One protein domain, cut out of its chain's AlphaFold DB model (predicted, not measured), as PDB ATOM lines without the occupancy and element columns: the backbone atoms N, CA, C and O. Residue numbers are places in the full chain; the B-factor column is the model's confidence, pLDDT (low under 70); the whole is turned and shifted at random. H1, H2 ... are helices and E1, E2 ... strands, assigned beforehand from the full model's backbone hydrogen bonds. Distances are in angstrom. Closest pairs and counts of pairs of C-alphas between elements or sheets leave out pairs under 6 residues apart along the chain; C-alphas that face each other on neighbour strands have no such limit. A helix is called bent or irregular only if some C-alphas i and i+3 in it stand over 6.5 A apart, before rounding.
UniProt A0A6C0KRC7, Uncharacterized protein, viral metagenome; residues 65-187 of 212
ATOM      1  N   SER A  65       8.576 -30.197 -44.946       92.62
ATOM      2  CA  SER A  65       9.703 -30.760 -44.207       92.62
ATOM      3  C   SER A  65       9.530 -30.536 -42.709       92.62
ATOM      4  O   SER A  65       9.164 -29.449 -42.264       92.62
ATOM      5  N   GLU A  66       9.769 -31.576 -41.915       94.00
ATOM      6  CA  GLU A  66       9.625 -31.521 -40.462       94.00
ATOM      7  C   GLU A  66      10.549 -32.539 -39.791       94.00
ATOM      8  O   GLU A  66      10.760 -33.646 -40.285       94.00
ATOM      9  N   THR A  67      11.092 -32.180 -38.628       94.25
ATOM     10  CA  THR A  67      11.848 -33.119 -37.790       94.25
ATOM     11  C   THR A  67      11.060 -33.434 -36.535       94.25
ATOM     12  O   THR A  67      10.773 -32.538 -35.743       94.25
ATOM     13  N   VAL A  68      10.777 -34.712 -36.314       93.44
ATOM     14  CA  VAL A  68       9.972 -35.185 -35.186       93.44
ATOM     15  C   VAL A  68      10.835 -36.058 -34.288       93.44
ATOM     16  O   VAL A  68      11.539 -36.953 -34.755       93.44
ATOM     17  N   THR A  69      10.781 -35.806 -32.982       92.31
ATOM     18  CA  THR A  69      11.364 -36.720 -31.990       92.31
ATOM     19  C   THR A  69      10.340 -37.802 -31.694       92.31
ATOM     20  O   THR A  69       9.266 -37.492 -31.192       92.31
ATOM     21  N   ILE A  70      10.660 -39.050 -32.035       92.19
ATOM     22  CA  ILE A  70       9.733 -40.179 -31.899       92.19
ATOM     23  C   ILE A  70       9.865 -40.824 -30.529       92.19
ATOM     24  O   ILE A  70       8.872 -41.068 -29.857       92.19
ATOM     25  N   LEU A  71      11.105 -41.069 -30.102       89.31
ATOM     26  CA  LEU A  71      11.402 -41.627 -28.791       89.31
ATOM     27  C   LEU A  71      12.427 -40.734 -28.094       89.31
ATOM     28  O   LEU A  71      13.514 -40.532 -28.654       89.31
ATOM     29  N   PRO A  72      12.100 -40.179 -26.914       88.94
ATOM     30  CA  PRO A  72      13.034 -39.367 -26.150       88.94
ATOM     31  C   PRO A  72      14.156 -40.230 -25.559       88.94
ATOM     32  O   PRO A  72      14.058 -41.455 -25.494       88.94
ATOM     33  N   ALA A  73      15.225 -39.575 -25.110       86.69
ATOM     34  CA  ALA A  73      16.270 -40.231 -24.334       86.69
ATOM     35  C   ALA A  73      15.799 -40.500 -22.888       86.69
ATOM     36  O   ALA A  73      15.048 -39.682 -22.347       86.69
ATOM     37  N   PRO A  74      16.269 -41.579 -22.233       88.31
ATOM     38  CA  PRO A  74      17.110 -42.645 -22.785       88.31
ATOM     39  C   PRO A  74      16.300 -43.658 -23.608       88.31
ATOM     40  O   PRO A  74      15.213 -44.074 -23.205       88.31
ATOM     41  N   LEU A  75      16.861 -44.138 -24.723       87.62
ATOM     42  CA  LEU A  75      16.288 -45.290 -25.428       87.62
ATOM     43  C   LEU A  75      16.427 -46.567 -24.597       87.62
ATOM     44  O   LEU A  75      17.446 -46.810 -23.948       87.62
ATOM     45  N   SER A  76      15.419 -47.434 -24.675       89.12
ATOM     46  CA  SER A  76      15.484 -48.738 -24.028       89.12
ATOM     47  C   SER A  76      16.555 -49.627 -24.669       89.12
ATOM     48  O   SER A  76      16.826 -49.567 -25.874       89.12
ATOM     49  N   GLN A  77      17.127 -50.541 -23.877       86.00
ATOM     50  CA  GLN A  77      18.105 -51.512 -24.380       86.00
ATOM     51  C   GLN A  77      17.537 -52.373 -25.522       86.00
ATOM     52  O   GLN A  77      18.286 -52.829 -26.389       86.00
ATOM     53  N   LYS A  78      16.213 -52.588 -25.544       88.12
ATOM     54  CA  LYS A  78      15.541 -53.333 -26.612       88.12
ATOM     55  C   LYS A  78      15.680 -52.614 -27.946       88.12
ATOM     56  O   LYS A  78      16.087 -53.239 -28.922       88.12
ATOM     57  N   ILE A  79      15.391 -51.316 -27.974       90.00
ATOM     58  CA  ILE A  79      15.515 -50.486 -29.174       90.00
ATOM     59  C   ILE A  79      16.976 -50.408 -29.603       90.00
ATOM     60  O   ILE A  79      17.287 -50.690 -30.755       90.00
ATOM     61  N   LEU A  80      17.886 -50.130 -28.664       88.56
ATOM     62  CA  LEU A  80      19.319 -50.049 -28.953       88.56
ATOM     63  C   LEU A  80      19.866 -51.331 -29.601       88.56
ATOM     64  O   LEU A  80      20.718 -51.257 -30.475       88.56
ATOM     65  N   SER A  81      19.357 -52.508 -29.220       89.00
ATOM     66  CA  SER A  81      19.781 -53.789 -29.807       89.00
ATOM     67  C   SER A  81      19.289 -54.042 -31.238       89.00
ATOM     68  O   SER A  81      19.782 -54.955 -31.899       89.00
ATOM     69  N   ARG A  82      18.310 -53.262 -31.712       91.31
ATOM     70  CA  ARG A  82      17.719 -53.382 -33.052       91.31
ATOM     71  C   ARG A  82      18.289 -52.382 -34.049       91.31
ATOM     72  O   ARG A  82      18.022 -52.520 -35.239       91.31
ATOM     73  N   LEU A  83      19.047 -51.392 -33.587       91.06
ATOM     74  CA  LEU A  83      19.536 -50.287 -34.404       91.06
ATOM     75  C   LEU A  83      21.062 -50.273 -34.410       91.06
ATOM     76  O   LEU A  83      21.704 -50.448 -33.377       91.06
ATOM     77  N   GLU A  84      21.653 -50.017 -35.570       88.81
ATOM     78  CA  GLU A  84      23.089 -49.796 -35.696       88.81
ATOM     79  C   GLU A  84      23.386 -48.531 -36.488       88.81
ATOM     80  O   GLU A  84      22.642 -48.140 -37.389       88.81
ATOM     81  N   ARG A  85      24.507 -47.883 -36.165       88.38
ATOM     82  CA  ARG A  85      24.957 -46.693 -36.886       88.38
ATOM     83  C   ARG A  85      25.342 -47.056 -38.319       88.38
ATOM     84  O   ARG A  85      26.101 -47.996 -38.553       88.38
ATOM     85  N   GLN A  86      24.912 -46.244 -39.276       89.69
ATOM     86  CA  GLN A  86      25.367 -46.369 -40.655       89.69
ATOM     87  C   GLN A  86      26.840 -45.955 -40.783       89.69
ATOM     88  O   GLN A  86      27.257 -44.906 -40.296       89.69
ATOM     89  N   LYS A  87      27.651 -46.758 -41.484       86.06
ATOM     90  CA  LYS A  87      29.103 -46.517 -41.619       86.06
ATOM     91  C   LYS A  87      29.439 -45.158 -42.248       86.06
ATOM     92  O   LYS A  87      30.403 -44.523 -41.839       86.06
ATOM     93  N   ASN A  88      28.618 -44.700 -43.195       86.62
ATOM     94  CA  ASN A  88      28.889 -43.509 -44.008       86.62
ATOM     95  C   ASN A  88      28.178 -42.238 -43.506       86.62
ATOM     96  O   ASN A  88      28.351 -41.169 -44.095       86.62
ATOM     97  N   LYS A  89      27.373 -42.339 -42.438       86.94
ATOM     98  CA  LYS A  89      26.549 -41.248 -41.908       86.94
ATOM     99  C   LYS A  89      26.587 -41.251 -40.376       86.94
ATOM    100  O   LYS A  89      26.020 -42.125 -39.731       86.94
ATOM    101  N   TYR A  90      27.243 -40.250 -39.791       79.31
ATOM    102  CA  TYR A  90      27.580 -40.223 -38.359       79.31
ATOM    103  C   TYR A  90      26.383 -40.269 -37.401       79.31
ATOM    104  O   TYR A  90      26.532 -40.764 -36.286       79.31
ATOM    105  N   TRP A  91      25.219 -39.788 -37.833       85.19
ATOM    106  CA  TRP A  91      24.013 -39.685 -37.000       85.19
ATOM    107  C   TRP A  91      22.875 -40.548 -37.497       85.19
ATOM    108  O   TRP A  91      21.773 -40.440 -36.982       85.19
ATOM    109  N   HIS A  92      23.114 -41.366 -38.516       91.69
ATOM    110  CA  HIS A  92      22.046 -42.155 -39.088       91.69
ATOM    111  C   HIS A  92      22.120 -43.567 -38.553       91.69
ATOM    112  O   HIS A  92      23.212 -44.115 -38.361       91.69
ATOM    113  N   PHE A  93      20.960 -44.160 -38.338       91.94
ATOM    114  CA  PHE A  93      20.864 -45.566 -37.994       91.94
ATOM    115  C   PHE A  93      20.194 -46.354 -39.114       91.94
ATOM    116  O   PHE A  93      19.568 -45.805 -40.021       91.94
ATOM    117  N   LYS A  94      20.369 -47.665 -39.061       93.31
ATOM    118  CA  LYS A  94      19.585 -48.640 -39.812       93.31
ATOM    119  C   LYS A  94      19.197 -49.781 -38.884       93.31
ATOM    120  O   LYS A  94      19.788 -49.936 -37.812       93.31
ATOM    121  N   PHE A  95      18.209 -50.566 -39.289       94.06
ATOM    122  CA  PHE A  95      17.863 -51.778 -38.561       94.06
ATOM    123  C   PHE A  95      18.995 -52.804 -38.671       94.06
ATOM    124  O   PHE A  95      19.606 -52.969 -39.728       94.06
ATOM    125  N   VAL A  96      19.274 -53.488 -37.564       93.00
ATOM    126  CA  VAL A  96      20.214 -54.616 -37.508       93.00
ATOM    127  C   VAL A  96      19.606 -55.836 -38.197       93.00
ATOM    128  O   VAL A  96      20.312 -56.584 -38.867       93.00
ATOM    129  N   LYS A  97      18.296 -56.048 -38.018       93.94
ATOM    130  CA  LYS A  97      17.556 -57.170 -38.598       93.94
ATOM    131  C   LYS A  97      16.684 -56.693 -39.748       93.94
ATOM    132  O   LYS A  97      15.869 -55.794 -39.562       93.94
ATOM    133  N   GLU A  98      16.771 -57.386 -40.877       94.56
ATOM    134  CA  GLU A  98      15.913 -57.128 -42.038       94.56
ATOM    135  C   GLU A  98      14.423 -57.258 -41.691       94.56
ATOM    136  O   GLU A  98      13.604 -56.466 -42.133       94.56
ATOM    137  N   SER A  99      14.075 -58.187 -40.791       95.25
ATOM    138  CA  SER A  99      12.700 -58.377 -40.315       95.25
ATOM    139  C   SER A  99      12.086 -57.121 -39.696       95.25
ATOM    140  O   SER A  99      10.881 -56.922 -39.793       95.25
ATOM    141  N   ASP A 100      12.888 -56.287 -39.030       95.06
ATOM    142  CA  ASP A 100      12.390 -55.034 -38.460       95.06
ATOM    143  C   ASP A 100      12.038 -54.054 -39.587       95.06
ATOM    144  O   ASP A 100      10.969 -53.455 -39.574       95.06
ATOM    145  N   PHE A 101      12.876 -53.964 -40.619       95.75
ATOM    146  CA  PHE A 101      12.574 -53.139 -41.785       95.75
ATOM    147  C   PHE A 101      11.335 -53.631 -42.550       95.75
ATOM    148  O   PHE A 101      10.453 -52.832 -42.849       95.75
ATOM    149  N   VAL A 102      11.197 -54.942 -42.765       96.25
ATOM    150  CA  VAL A 102       9.999 -55.532 -43.391       96.25
ATOM    151  C   VAL A 102       8.733 -55.238 -42.575       96.25
ATOM    152  O   VAL A 102       7.687 -54.925 -43.133       96.25
ATOM    153  N   ASN A 103       8.803 -55.270 -41.240       96.56
ATOM    154  CA  ASN A 103       7.660 -54.904 -40.396       96.56
ATOM    155  C   ASN A 103       7.270 -53.426 -40.543       96.56
ATOM    156  O   ASN A 103       6.084 -53.099 -40.474       96.56
ATOM    157  N   LEU A 104       8.251 -52.539 -40.733       96.69
ATOM    158  CA  LEU A 104       7.997 -51.134 -41.038       96.69
ATOM    159  C   LEU A 104       7.307 -50.982 -42.401       96.69
ATOM    160  O   LEU A 104       6.324 -50.250 -42.506       96.69
ATOM    161  N   GLU A 105       7.795 -51.686 -43.420       97.06
ATOM    162  CA  GLU A 105       7.200 -51.694 -44.758       97.06
ATOM    163  C   GLU A 105       5.743 -52.169 -44.716       97.06
ATOM    164  O   GLU A 105       4.852 -51.461 -45.180       97.06
ATOM    165  N   ILE A 106       5.470 -53.299 -44.055       97.38
ATOM    166  CA  ILE A 106       4.108 -53.822 -43.868       97.38
ATOM    167  C   ILE A 106       3.214 -52.800 -43.154       97.38
ATOM    168  O   ILE A 106       2.050 -52.639 -43.521       97.38
ATOM    169  N   LYS A 107       3.730 -52.107 -42.131       97.38
ATOM    170  CA  LYS A 107       2.976 -51.093 -41.380       97.38
ATOM    171  C   LYS A 107       2.595 -49.907 -42.272       97.38
ATOM    172  O   LYS A 107       1.438 -49.504 -42.259       97.38
ATOM    173  N   LEU A 108       3.531 -49.379 -43.060       97.44
ATOM    174  CA  LEU A 108       3.275 -48.253 -43.968       97.44
ATOM    175  C   LEU A 108       2.370 -48.639 -45.144       97.44
ATOM    176  O   LEU A 108       1.478 -47.869 -45.504       97.44
ATOM    177  N   LEU A 109       2.528 -49.850 -45.676       97.31
ATOM    178  CA  LEU A 109       1.646 -50.379 -46.711       97.31
ATOM    179  C   LEU A 109       0.217 -50.550 -46.186       97.31
ATOM    180  O   LEU A 109      -0.735 -50.145 -46.844       97.31
ATOM    181  N   LYS A 110       0.052 -51.112 -44.985       97.38
ATOM    182  CA  LYS A 110      -1.266 -51.353 -44.387       97.38
ATOM    183  C   LYS A 110      -1.986 -50.064 -43.990       97.38
ATOM    184  O   LYS A 110      -3.192 -49.964 -44.193       97.38
ATOM    185  N   ASP A 111      -1.271 -49.120 -43.386       97.00
ATOM    186  CA  ASP A 111      -1.892 -47.934 -42.790       97.00
ATOM    187  C   ASP A 111      -2.059 -46.785 -43.793       97.00
ATOM    188  O   ASP A 111      -2.986 -45.990 -43.654       97.00
ATOM    189  N   VAL A 112      -1.160 -46.680 -44.779       96.81
ATOM    190  CA  VAL A 112      -1.097 -45.536 -45.709       96.81
ATOM    191  C   VAL A 112      -1.107 -45.968 -47.182       96.81
ATOM    192  O   VAL A 112      -1.356 -45.142 -48.055       96.81
ATOM    193  N   GLY A 113      -0.878 -47.249 -47.488       96.81
ATOM    194  CA  GLY A 113      -0.797 -47.728 -48.871       96.81
ATOM    195  C   GLY A 113       0.517 -47.368 -49.565       96.81
ATOM    196  O   GLY A 113       0.528 -47.212 -50.781       96.81
ATOM    197  N   LEU A 114       1.607 -47.193 -48.808       97.50
ATOM    198  CA  LEU A 114       2.914 -46.807 -49.349       97.50
ATOM    199  C   LEU A 114       3.905 -47.968 -49.336       97.50
ATOM    200  O   LEU A 114       3.987 -48.712 -48.357       97.50
ATOM    201  N   THR A 115       4.711 -48.067 -50.389       97.25
ATOM    202  CA  THR A 115       5.885 -48.946 -50.430       97.25
ATOM    203  C   THR A 115       7.134 -48.187 -49.990       97.25
ATOM    204  O   THR A 115       7.192 -46.952 -50.007       97.25
ATOM    205  N   VAL A 116       8.135 -48.931 -49.519       96.81
ATOM    206  CA  VAL A 116       9.279 -48.374 -48.794       96.81
ATOM    207  C   VAL A 116      10.570 -48.912 -49.389       96.81
ATOM    208  O   VAL A 116      10.800 -50.116 -49.386       96.81
ATOM    209  N   GLN A 117      11.458 -48.028 -49.839       95.81
ATOM    210  CA  GLN A 117      12.766 -48.420 -50.358       95.81
ATOM    211  C   GLN A 117      13.894 -47.978 -49.411       95.81
ATOM    212  O   GLN A 117      14.045 -46.773 -49.162       95.81
ATOM    213  N   PRO A 118      14.718 -48.908 -48.892       94.50
ATOM    214  CA  PRO A 118      15.879 -48.563 -48.084       94.50
ATOM    215  C   PRO A 118      17.025 -48.057 -48.967       94.50
ATOM    216  O   PRO A 118      17.397 -48.689 -49.951       94.50
ATOM    217  N   ASN A 119      17.650 -46.947 -48.572       91.62
ATOM    218  CA  ASN A 119      18.743 -46.295 -49.305       91.62
ATOM    219  C   ASN A 119      20.014 -46.154 -48.442       91.62
ATOM    220  O   ASN A 119      20.658 -45.102 -48.351       91.62
ATOM    221  N   TYR A 120      20.407 -47.253 -47.788       83.62
ATOM    222  CA  TYR A 120      21.581 -47.313 -46.914       83.62
ATOM    223  C   TYR A 120      22.888 -47.374 -47.723       83.62
ATOM    224  O   TYR A 120      23.417 -48.449 -47.991       83.62
ATOM    225  N   GLY A 121      23.466 -46.235 -48.106       70.44
ATOM    226  CA  GLY A 121      24.761 -46.280 -48.799       70.44
ATOM    227  C   GLY A 121      25.424 -44.941 -49.067       70.44
ATOM    228  O   GLY A 121      26.613 -44.777 -48.780       70.44
ATOM    229  N   GLY A 122      24.674 -43.956 -49.561       78.94
ATOM    230  CA  GLY A 122      25.255 -42.662 -49.916       78.94
ATOM    231  C   GLY A 122      25.138 -41.630 -48.808       78.94
ATOM    232  O   GLY A 122      24.079 -41.450 -48.218       78.94
ATOM    233  N   LYS A 123      26.225 -40.888 -48.578       80.44
ATOM    234  CA  LYS A 123      26.326 -39.825 -47.563       80.44
ATOM    235  C   LYS A 123      25.218 -38.766 -47.663       80.44
ATOM    236  O   LYS A 123      24.868 -38.172 -46.652       80.44
ATOM    237  N   LYS A 124      24.694 -38.525 -48.871       83.19
ATOM    238  CA  LYS A 124      23.681 -37.498 -49.168       83.19
ATOM    239  C   LYS A 124      22.275 -38.054 -49.436       83.19
ATOM    240  O   LYS A 124      21.369 -37.270 -49.680       83.19
ATOM    241  N   HIS A 125      22.087 -39.375 -49.445       87.00
ATOM    242  CA  HIS A 125      20.776 -39.961 -49.745       87.00
ATOM    243  C   HIS A 125      19.904 -40.037 -48.500       87.00
ATOM    244  O   HIS A 125      20.429 -40.119 -47.387       87.00
ATOM    245  N   ALA A 126      18.586 -40.066 -48.704       92.81
ATOM    246  CA  ALA A 126      17.622 -40.473 -47.688       92.81
ATOM    247  C   ALA A 126      18.029 -41.817 -47.069       92.81
ATOM    248  O   ALA A 126      18.780 -42.582 -47.675       92.81
ATOM    249  N   ASP A 127      17.562 -42.113 -45.859       94.19
ATOM    250  CA  ASP A 127      17.669 -43.492 -45.366       94.19
ATOM    251  C   ASP A 127      16.557 -44.351 -45.950       94.19
ATOM    252  O   ASP A 127      16.782 -45.517 -46.261       94.19
ATOM    253  N   VAL A 128      15.391 -43.738 -46.149       96.19
ATOM    254  CA  VAL A 128      14.201 -44.358 -46.713       96.19
ATOM    255  C   VAL A 128      13.536 -43.406 -47.702       96.19
ATOM    256  O   VAL A 128      13.385 -42.218 -47.407       96.19
ATOM    257  N   THR A 129      13.121 -43.941 -48.845       96.81
ATOM    258  CA  THR A 129      12.241 -43.262 -49.807       96.81
ATOM    259  C   THR A 129      10.895 -43.977 -49.833       96.81
ATOM    260  O   THR A 129      10.855 -45.207 -49.790       96.81
ATOM    261  N   LEU A 130       9.808 -43.212 -49.866       96.94
ATOM    262  CA  LEU A 130       8.439 -43.716 -49.912       96.94
ATOM    263  C   LEU A 130       7.850 -43.536 -51.305       96.94
ATOM    264  O   LEU A 130       8.056 -42.490 -51.928       96.94
ATOM    265  N   PHE A 131       7.086 -44.532 -51.746       96.81
ATOM    266  CA  PHE A 131       6.432 -44.527 -53.047       96.81
ATOM    267  C   PHE A 131       4.944 -44.851 -52.938       96.81
ATOM    268  O   PHE A 131       4.521 -45.629 -52.078       96.81
ATOM    269  N   LYS A 132       4.167 -44.257 -53.842       95.81
ATOM    270  CA  LYS A 132       2.757 -44.548 -54.087       95.81
ATOM    271  C   LYS A 132       2.582 -44.685 -55.592       95.81
ATOM    272  O   LYS A 132       2.933 -43.758 -56.309       95.81
ATOM    273  N   ASP A 133       2.100 -45.833 -56.058       94.81
ATOM    274  CA  ASP A 133       1.896 -46.084 -57.492       94.81
ATOM    275  C   ASP A 133       3.152 -45.775 -58.343       94.81
ATOM    276  O   ASP A 133       3.077 -45.133 -59.385       94.81
ATOM    277  N   ASP A 134       4.326 -46.195 -57.853       93.50
ATOM    278  CA  ASP A 134       5.664 -45.942 -58.424       93.50
ATOM    279  C   ASP A 134       6.128 -44.469 -58.454       93.50
ATOM    280  O   ASP A 134       7.250 -44.174 -58.876       93.50
ATOM    281  N   GLU A 135       5.337 -43.536 -57.921       94.25
ATOM    282  CA  GLU A 135       5.724 -42.136 -57.741       94.25
ATOM    283  C   GLU A 135       6.300 -41.893 -56.341       94.25
ATOM    284  O   GLU A 135       5.808 -42.395 -55.329       94.25
ATOM    285  N   MET A 136       7.389 -41.125 -56.269       94.50
ATOM    286  CA  MET A 136       8.051 -40.790 -55.008       94.50
ATOM    287  C   MET A 136       7.258 -39.712 -54.267       94.50
ATOM    288  O   MET A 136       7.165 -38.584 -54.743       94.50
ATOM    289  N   VAL A 137       6.795 -40.037 -53.060       95.56
ATOM    290  CA  VAL A 137       5.923 -39.159 -52.254       95.56
ATOM    291  C   VAL A 137       6.587 -38.589 -51.000       95.56
ATOM    292  O   VAL A 137       5.994 -37.772 -50.299       95.56
ATOM    293  N   GLY A 138       7.794 -39.051 -50.662       95.50
ATOM    294  CA  GLY A 138       8.501 -38.559 -49.483       95.50
ATOM    295  C   GLY A 138       9.818 -39.262 -49.194       95.50
ATOM    296  O   GLY A 138      10.093 -40.370 -49.665       95.50
ATOM    297  N   LYS A 139      10.650 -38.610 -48.383       96.62
ATOM    298  CA  LYS A 139      11.947 -39.121 -47.931       96.62
ATOM    299  C   LYS A 139      12.097 -38.957 -46.430       96.62
ATOM    300  O   LYS A 139      11.669 -37.964 -45.843       96.62
ATOM    301  N   ILE A 140      12.753 -39.927 -45.805       96.81
ATOM    302  CA  ILE A 140      12.962 -39.937 -44.359       96.81
ATOM    303  C   ILE A 140      14.438 -40.177 -44.045       96.81
ATOM    304  O   ILE A 140      15.074 -41.095 -44.574       96.81
ATOM    305  N   HIS A 141      14.980 -39.359 -43.142       95.56
ATOM    306  CA  HIS A 141      16.220 -39.662 -42.436       95.56
ATOM    307  C   HIS A 141      15.951 -40.198 -41.030       95.56
ATOM    308  O   HIS A 141      15.169 -39.633 -40.265       95.56
ATOM    309  N   PHE A 142      16.657 -41.266 -40.687       95.00
ATOM    310  CA  PHE A 142      16.636 -41.982 -39.421       95.00
ATOM    311  C   PHE A 142      17.791 -41.507 -38.556       95.00
ATOM    312  O   PHE A 142      18.917 -41.964 -38.725       95.00
ATOM    313  N   LEU A 143      17.526 -40.585 -37.632       91.44
ATOM    314  CA  LEU A 143      18.557 -39.907 -36.859       91.44
ATOM    315  C   LEU A 143      18.650 -40.442 -35.421       91.44
ATOM    316  O   LEU A 143      17.674 -40.437 -34.671       91.44
ATOM    317  N   HIS A 144      19.859 -40.821 -35.019       82.62
ATOM    318  CA  HIS A 144      20.309 -40.932 -33.634       82.62
ATOM    319  C   HIS A 144      21.194 -39.728 -33.319       82.62
ATOM    320  O   HIS A 144      22.116 -39.424 -34.077       82.62
ATOM    321  N   ALA A 145      20.987 -39.066 -32.184       64.94
ATOM    322  CA  ALA A 145      21.935 -38.053 -31.743       64.94
ATOM    323  C   ALA A 145      22.125 -38.032 -30.226       64.94
ATOM    324  O   ALA A 145      21.163 -38.014 -29.473       64.94
ATOM    325  N   ASN A 146      23.393 -37.934 -29.823       58.56
ATOM    326  CA  ASN A 146      23.846 -36.897 -28.905       58.56
ATOM    327  C   ASN A 146      25.240 -36.409 -29.354       58.56
ATOM    328  O   ASN A 146      26.063 -37.199 -29.814       58.56
ATOM    329  N   ARG A 147      25.466 -35.090 -29.323       59.88
ATOM    330  CA  ARG A 147      26.602 -34.399 -29.976       59.88
ATOM    331  C   ARG A 147      27.944 -34.472 -29.211       59.88
ATOM    332  O   ARG A 147      28.958 -34.475 -29.905       59.88
ATOM    333  N   PRO A 148      27.995 -34.522 -27.862       55.97
ATOM    334  CA  PRO A 148      29.267 -34.602 -27.128       55.97
ATOM    335  C   PRO A 148      29.704 -36.037 -26.788       55.97
ATOM    336  O   PRO A 148      30.890 -36.336 -26.870       55.97
ATOM    337  N   ASP A 149      28.759 -36.938 -26.495       56.69
ATOM    338  CA  ASP A 149      29.037 -38.290 -25.987       56.69
ATOM    339  C   ASP A 149      28.464 -39.371 -26.909       56.69
ATOM    340  O   ASP A 149      27.543 -40.111 -26.568       56.69
ATOM    341  N   ILE A 150      29.042 -39.497 -28.109       60.47
ATOM    342  CA  ILE A 150      28.690 -40.543 -29.098       60.47
ATOM    343  C   ILE A 150      28.796 -41.962 -28.496       60.47
ATOM    344  O   ILE A 150      28.208 -42.913 -29.008       60.47
ATOM    345  N   CYS A 151      29.543 -42.103 -27.401       66.25
ATOM    346  CA  CYS A 151      29.767 -43.354 -26.694       66.25
ATOM    347  C   CYS A 151      28.823 -43.585 -25.506       66.25
ATOM    348  O   CYS A 151      28.972 -44.632 -24.876       66.25
ATOM    349  N   ASP A 152      27.900 -42.666 -25.185       75.25
ATOM    350  CA  ASP A 152      26.956 -42.822 -24.071       75.25
ATOM    351  C   ASP A 152      25.530 -43.143 -24.567       75.25
ATOM    352  O   ASP A 152      24.767 -42.236 -24.930       75.25
ATOM    353  N   PRO A 153      25.126 -44.430 -24.539       71.50
ATOM    354  CA  PRO A 153      23.797 -44.855 -24.957       71.50
ATOM    355  C   PRO A 153      22.664 -44.252 -24.120       71.50
ATOM    356  O   PRO A 153      21.528 -44.224 -24.591       71.50
ATOM    357  N   THR A 154      22.938 -43.760 -22.904       75.69
ATOM    358  CA  THR A 154      21.913 -43.146 -22.041       75.69
ATOM    359  C   THR A 154      21.393 -41.823 -22.598       75.69
ATOM    360  O   THR A 154      20.319 -41.363 -22.225       75.69
ATOM    361  N   THR A 155      22.119 -41.235 -23.546       80.75
ATOM    362  CA  THR A 155      21.748 -39.964 -24.166       80.75
ATOM    363  C   THR A 155      21.113 -40.118 -25.544       80.75
ATOM    364  O   THR A 155      20.724 -39.128 -26.163       80.75
ATOM    365  N   PHE A 156      20.996 -41.352 -26.042       84.12
ATOM    366  CA  PHE A 156      20.443 -41.596 -27.367       84.12
ATOM    367  C   PHE A 156      18.934 -41.348 -27.369       84.12
ATOM    368  O   PHE A 156      18.240 -41.692 -26.416       84.12
ATOM    369  N   TYR A 157      18.445 -40.788 -28.472       89.38
ATOM    370  CA  TYR A 157      17.034 -40.615 -28.812       89.38
ATOM    371  C   TYR A 157      16.823 -40.951 -30.297       89.38
ATOM    372  O   TYR A 157      17.786 -40.959 -31.070       89.38
ATOM    373  N   ILE A 158      15.571 -41.165 -30.717       92.25
ATOM    374  CA  ILE A 158      15.208 -41.334 -32.136       92.25
ATOM    375  C   ILE A 158      14.523 -40.068 -32.646       92.25
ATOM    376  O   ILE A 158      13.458 -39.685 -32.155       92.25
ATOM    377  N   LYS A 159      15.113 -39.448 -33.670       93.81
ATOM    378  CA  LYS A 159      14.481 -38.404 -34.486       93.81
ATOM    379  C   LYS A 159      14.289 -38.900 -35.910       93.81
ATOM    380  O   LYS A 159      15.159 -39.568 -36.461       93.81
ATOM    381  N   LEU A 160      13.176 -38.517 -36.515       95.44
ATOM    382  CA  LEU A 160      12.921 -38.707 -37.935       95.44
ATOM    383  C   LEU A 160      12.836 -37.338 -38.592       95.44
ATOM    384  O   LEU A 160      12.097 -36.474 -38.121       95.44
ATOM    385  N   HIS A 161      13.615 -37.131 -39.647       95.56
ATOM    386  CA  HIS A 161      13.496 -35.949 -40.492       95.56
ATOM    387  C   HIS A 161      12.766 -36.338 -41.770       95.56
ATOM    388  O   HIS A 161      13.291 -37.109 -42.570       95.56
ATOM    389  N   PHE A 162      11.555 -35.826 -41.910       96.06
ATOM    390  CA  PHE A 162      10.677 -35.998 -43.054       96.06
ATOM    391  C   PHE A 162      10.898 -34.821 -44.000       96.06
ATOM    392  O   PHE A 162      10.904 -33.673 -43.552       96.06
ATOM    393  N   TYR A 163      11.089 -35.088 -45.286       95.19
ATOM    394  CA  TYR A 163      11.259 -34.052 -46.300       95.19
ATOM    395  C   TYR A 163      10.764 -34.536 -47.663       95.19
ATOM    396  O   TYR A 163      10.623 -35.739 -47.885       95.19
ATOM    397  N   ASP A 164      10.497 -33.583 -48.555       94.19
ATOM    398  CA  ASP A 164       9.880 -33.810 -49.865       94.19
ATOM    399  C   ASP A 164       8.512 -34.518 -49.771       94.19
ATOM    400  O   ASP A 164       8.200 -35.352 -50.614       94.19
ATOM    401  N   PHE A 165       7.716 -34.217 -48.735       92.88
ATOM    402  CA  PHE A 165       6.386 -34.808 -48.548       92.88
ATOM    403  C   PHE A 165       5.271 -33.976 -49.174       92.88
ATOM    404  O   PHE A 165       5.242 -32.753 -49.020       92.88
ATOM    405  N   GLU A 166       4.304 -34.668 -49.769       87.94
ATOM    406  CA  GLU A 166       2.976 -34.118 -50.041       87.94
ATOM    407  C   GLU A 166       2.212 -33.891 -48.726       87.94
ATOM    408  O   GLU A 166       2.235 -34.742 -47.828       87.94
ATOM    409  N   ASP A 167       1.524 -32.750 -48.609       82.44
ATOM    410  CA  ASP A 167       0.862 -32.326 -47.367       82.44
ATOM    411  C   ASP A 167      -0.152 -33.361 -46.843       82.44
ATOM    412  O   ASP A 167      -0.193 -33.631 -45.639       82.44
ATOM    413  N   ASP A 168      -0.901 -34.008 -47.739       91.38
ATOM    414  CA  ASP A 168      -1.952 -34.971 -47.381       91.38
ATOM    415  C   ASP A 168      -1.400 -36.299 -46.833       91.38
ATOM    416  O   ASP A 168      -2.058 -36.983 -46.044       91.38
ATOM    417  N   LEU A 169      -0.177 -36.672 -47.220       92.94
ATOM    418  CA  LEU A 169       0.461 -37.927 -46.810       92.94
ATOM    419  C   LEU A 169       1.324 -37.769 -45.557       92.94
ATOM    420  O   LEU A 169       1.595 -38.752 -44.863       92.94
ATOM    421  N   PHE A 170       1.732 -36.543 -45.237       94.38
ATOM    422  CA  PHE A 170       2.653 -36.278 -44.142       94.38
ATOM    423  C   PHE A 170       2.124 -36.761 -42.779       94.38
ATOM    424  O   PHE A 170       2.804 -37.525 -42.089       94.38
ATOM    425  N   GLU A 171       0.919 -36.341 -42.376       95.31
ATOM    426  CA  GLU A 171       0.386 -36.670 -41.043       95.31
ATOM    427  C   GLU A 171       0.100 -38.177 -40.864       95.31
ATOM    428  O   GLU A 171       0.507 -38.733 -39.836       95.31
ATOM    429  N   PRO A 172      -0.513 -38.889 -41.838       96.56
ATOM    430  CA  PRO A 172      -0.665 -40.343 -41.766       96.56
ATOM    431  C   PRO A 172       0.667 -41.090 -41.638       96.56
ATOM    432  O   PRO A 172       0.804 -41.960 -40.774       96.56
ATOM    433  N   VAL A 173       1.676 -40.722 -42.439       97.00
ATOM    434  CA  VAL A 173       3.006 -41.350 -42.387       97.00
ATOM    435  C   VAL A 173       3.679 -41.079 -41.049       97.00
ATOM    436  O   VAL A 173       4.165 -42.008 -40.402       97.00
ATOM    437  N   LYS A 174       3.679 -39.826 -40.590       96.31
ATOM    438  CA  LYS A 174       4.228 -39.445 -39.285       96.31
ATOM    439  C   LYS A 174       3.600 -40.271 -38.164       96.31
ATOM    440  O   LYS A 174       4.329 -40.821 -37.337       96.31
ATOM    441  N   LYS A 175       2.272 -40.413 -38.159       96.81
ATOM    442  CA  LYS A 175       1.546 -41.227 -37.178       96.81
ATOM    443  C   LYS A 175       1.954 -42.704 -37.238       96.81
ATOM    444  O   LYS A 175       2.303 -43.269 -36.201       96.81
ATOM    445  N   ALA A 176       1.985 -43.308 -38.426       97.25
ATOM    446  CA  ALA A 176       2.377 -44.708 -38.606       97.25
ATOM    447  C   ALA A 176       3.817 -44.977 -38.129       97.25
ATOM    448  O   ALA A 176       4.076 -45.977 -37.455       97.25
ATOM    449  N   MET A 177       4.745 -44.053 -38.404       96.56
ATOM    450  CA  MET A 177       6.132 -44.132 -37.934       96.56
ATOM    451  C   MET A 177       6.220 -44.060 -36.408       96.56
ATOM    452  O   MET A 177       6.933 -44.858 -35.797       96.56
ATOM    453  N   ILE A 178       5.484 -43.138 -35.780       95.25
ATOM    454  CA  ILE A 178       5.430 -43.015 -34.316       95.25
ATOM    455  C   ILE A 178       4.950 -44.332 -33.694       95.25
ATOM    456  O   ILE A 178       5.627 -44.893 -32.828       95.25
ATOM    457  N   GLU A 179       3.825 -44.863 -34.171       95.88
ATOM    458  CA  GLU A 179       3.261 -46.123 -33.678       95.88
ATOM    459  C   GLU A 179       4.221 -47.304 -33.863       95.88
ATOM    460  O   GLU A 179       4.397 -48.115 -32.950       95.88
ATOM    461  N   TYR A 180       4.883 -47.387 -35.020       96.00
ATOM    462  CA  TYR A 180       5.861 -48.429 -35.304       96.00
ATOM    463  C   TYR A 180       7.017 -48.412 -34.296       96.00
ATOM    464  O   TYR A 180       7.283 -49.430 -33.653       96.00
ATOM    465  N   PHE A 181       7.672 -47.267 -34.089       93.56
ATOM    466  CA  PHE A 181       8.799 -47.186 -33.155       93.56
ATOM    467  C   PHE A 181       8.374 -47.430 -31.700       93.56
ATOM    468  O   PHE A 181       9.111 -48.087 -30.963       93.56
ATOM    469  N   HIS A 182       7.176 -47.000 -31.289       92.62
ATOM    470  CA  HIS A 182       6.637 -47.363 -29.973       92.62
ATOM    471  C   HIS A 182       6.393 -48.873 -29.834       92.62
ATOM    472  O   HIS A 182       6.661 -49.449 -28.775       92.62
ATOM    473  N   SER A 183       5.946 -49.545 -30.900       92.94
ATOM    474  CA  SER A 183       5.721 -50.997 -30.890       92.94
ATOM    475  C   SER A 183       7.017 -51.803 -30.708       92.94
ATOM    476  O   SER A 183       7.009 -52.861 -30.068       92.94
ATOM    477  N   LEU A 184       8.155 -51.285 -31.192       90.00
ATOM    478  CA  LEU A 184       9.464 -51.922 -31.009       90.00
ATOM    479  C   LEU A 184       9.827 -52.045 -29.527       90.00
ATOM    480  O   LEU A 184      10.352 -53.085 -29.106       90.00
ATOM    481  N   ASP A 185       9.496 -51.026 -28.734       83.44
ATOM    482  CA  ASP A 185       9.769 -50.992 -27.297       83.44
ATOM    483  C   ASP A 185       8.861 -51.949 -26.501       83.44
ATOM    484  O   ASP A 185       9.293 -52.687 -25.602       83.44
ATOM    485  N   GLN A 186       7.590 -52.001 -26.902       82.12
ATOM    486  CA  GLN A 186       6.559 -52.823 -26.268       82.12
ATOM    487  C   GLN A 186       6.670 -54.312 -26.620       82.12
ATOM    488  O   GLN A 186       6.135 -55.159 -25.901       82.12
ATOM    489  N   SER A 187       7.391 -54.666 -27.689       73.19
ATOM    490  CA  SER A 187       7.542 -56.060 -28.106       73.19
ATOM    491  C   SER A 187       8.115 -56.947 -26.979       73.19
ATOM    492  O   SER A 187       9.145 -56.654 -26.353       73.19
TER     493      SER A 187
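This is residues 65 to 187 of the 212 residues of an uncharacterized protein of viral metagenome (UniProt A0A6C0KRC7). A strongly twisted sheet of five strands is covered on one face by two helices: the long H3 runs along the strands over E7, and H2 packs beside H3 next to edge strand E4. The small hairpin of E2 and E3 sits beside the later part of E6, with E3 the nearer of the two at Phe 93 and Phe 142, and the short H1 meets residues 184 to 185 of H3. The printed part has 123 residues with three named helices and seven named strands, in the order E1 H1 E2 E3 H2 E4 E5 E6 E7 H3; the large sheet runs E1 - E7 - E6 - E5 - E4, all antiparallel, and the class is mixed, helices and strands. The whole is compact, with a radius of gyration of the C-alphas of 13.8 A and spans of 41 by 32 by 25 A.

The large sheet holds E1, residues 65 to 71, 18.9 A long, from C-alpha 65 at (9.703, -30.760, -44.207); E7, residues 158 to 165, 19.7 A; E6, residues 135 to 144, 28.2 A; E5, residues 128 to 132, 13.6 A; and E4, residues 115 to 118, 10.3 A. E2 is residues 83 to 85 and E3 residues 93 to 95. H1 is residues 77 to 80, H2 residues 98 to 112, 20.9 A, and H3 residues 167 to 186, 30.0 A, ending with C-alpha 186 at (6.559, -52.823, -26.268). H3 is irregular, but only just: C-alphas 168 and 171 are 7.0 A apart.

E4 E5 E6 E7 form a meander, each strand the antiparallel neighbour of the one before. Within hydrogen-bond range are N 117 and O 129 of E4 and E5, 2.9 A; N 130 and O 138 of E5 and E6, 2.9 A; N 143 and O 159 of E6 and E7, 2.8 A; and N 68 and O 160 of E1 and E7, 2.8 A. H2 and H3 on one face make two layers with the sheet. H3 is at a height over the sheet of 6.7 A, at 21 degrees to E7 on the local plane. H2, at 6.1 A, is over none of the strands; its closest C-alphas to E4 are Glu 105 and Val 116, 5.6 A. H2 and H3 touch, closest at the C-alphas of Leu 108 and Ala 176, 6.5 A, at a steep tilt of 42 degrees, opposite ways. H1 touches residues 184 to 185 of H3 alone; the C-alphas of Ile 79 and Asp 185 are closest, 6.1 A. In the hairpin E2 and E3, N 84 and O 94 are 2.9 A apart; the closest C-alphas of E3 and E6 are Phe 93 and Phe 142, 5.7 A. Every O i to N i+4 pair is within hydrogen-bond range in H2, 13 of 16 in H3, and H1 is too short for such a pair.

The two C-alphas farthest apart are those of Asp 133 and Pro 148, 42.5 A. The printed part has no cut. The link from E6 to E7, residues 145 to 157, is long, and its residues 145 to 151 have pLDDT under 70; the mean of the printed part is 89.7.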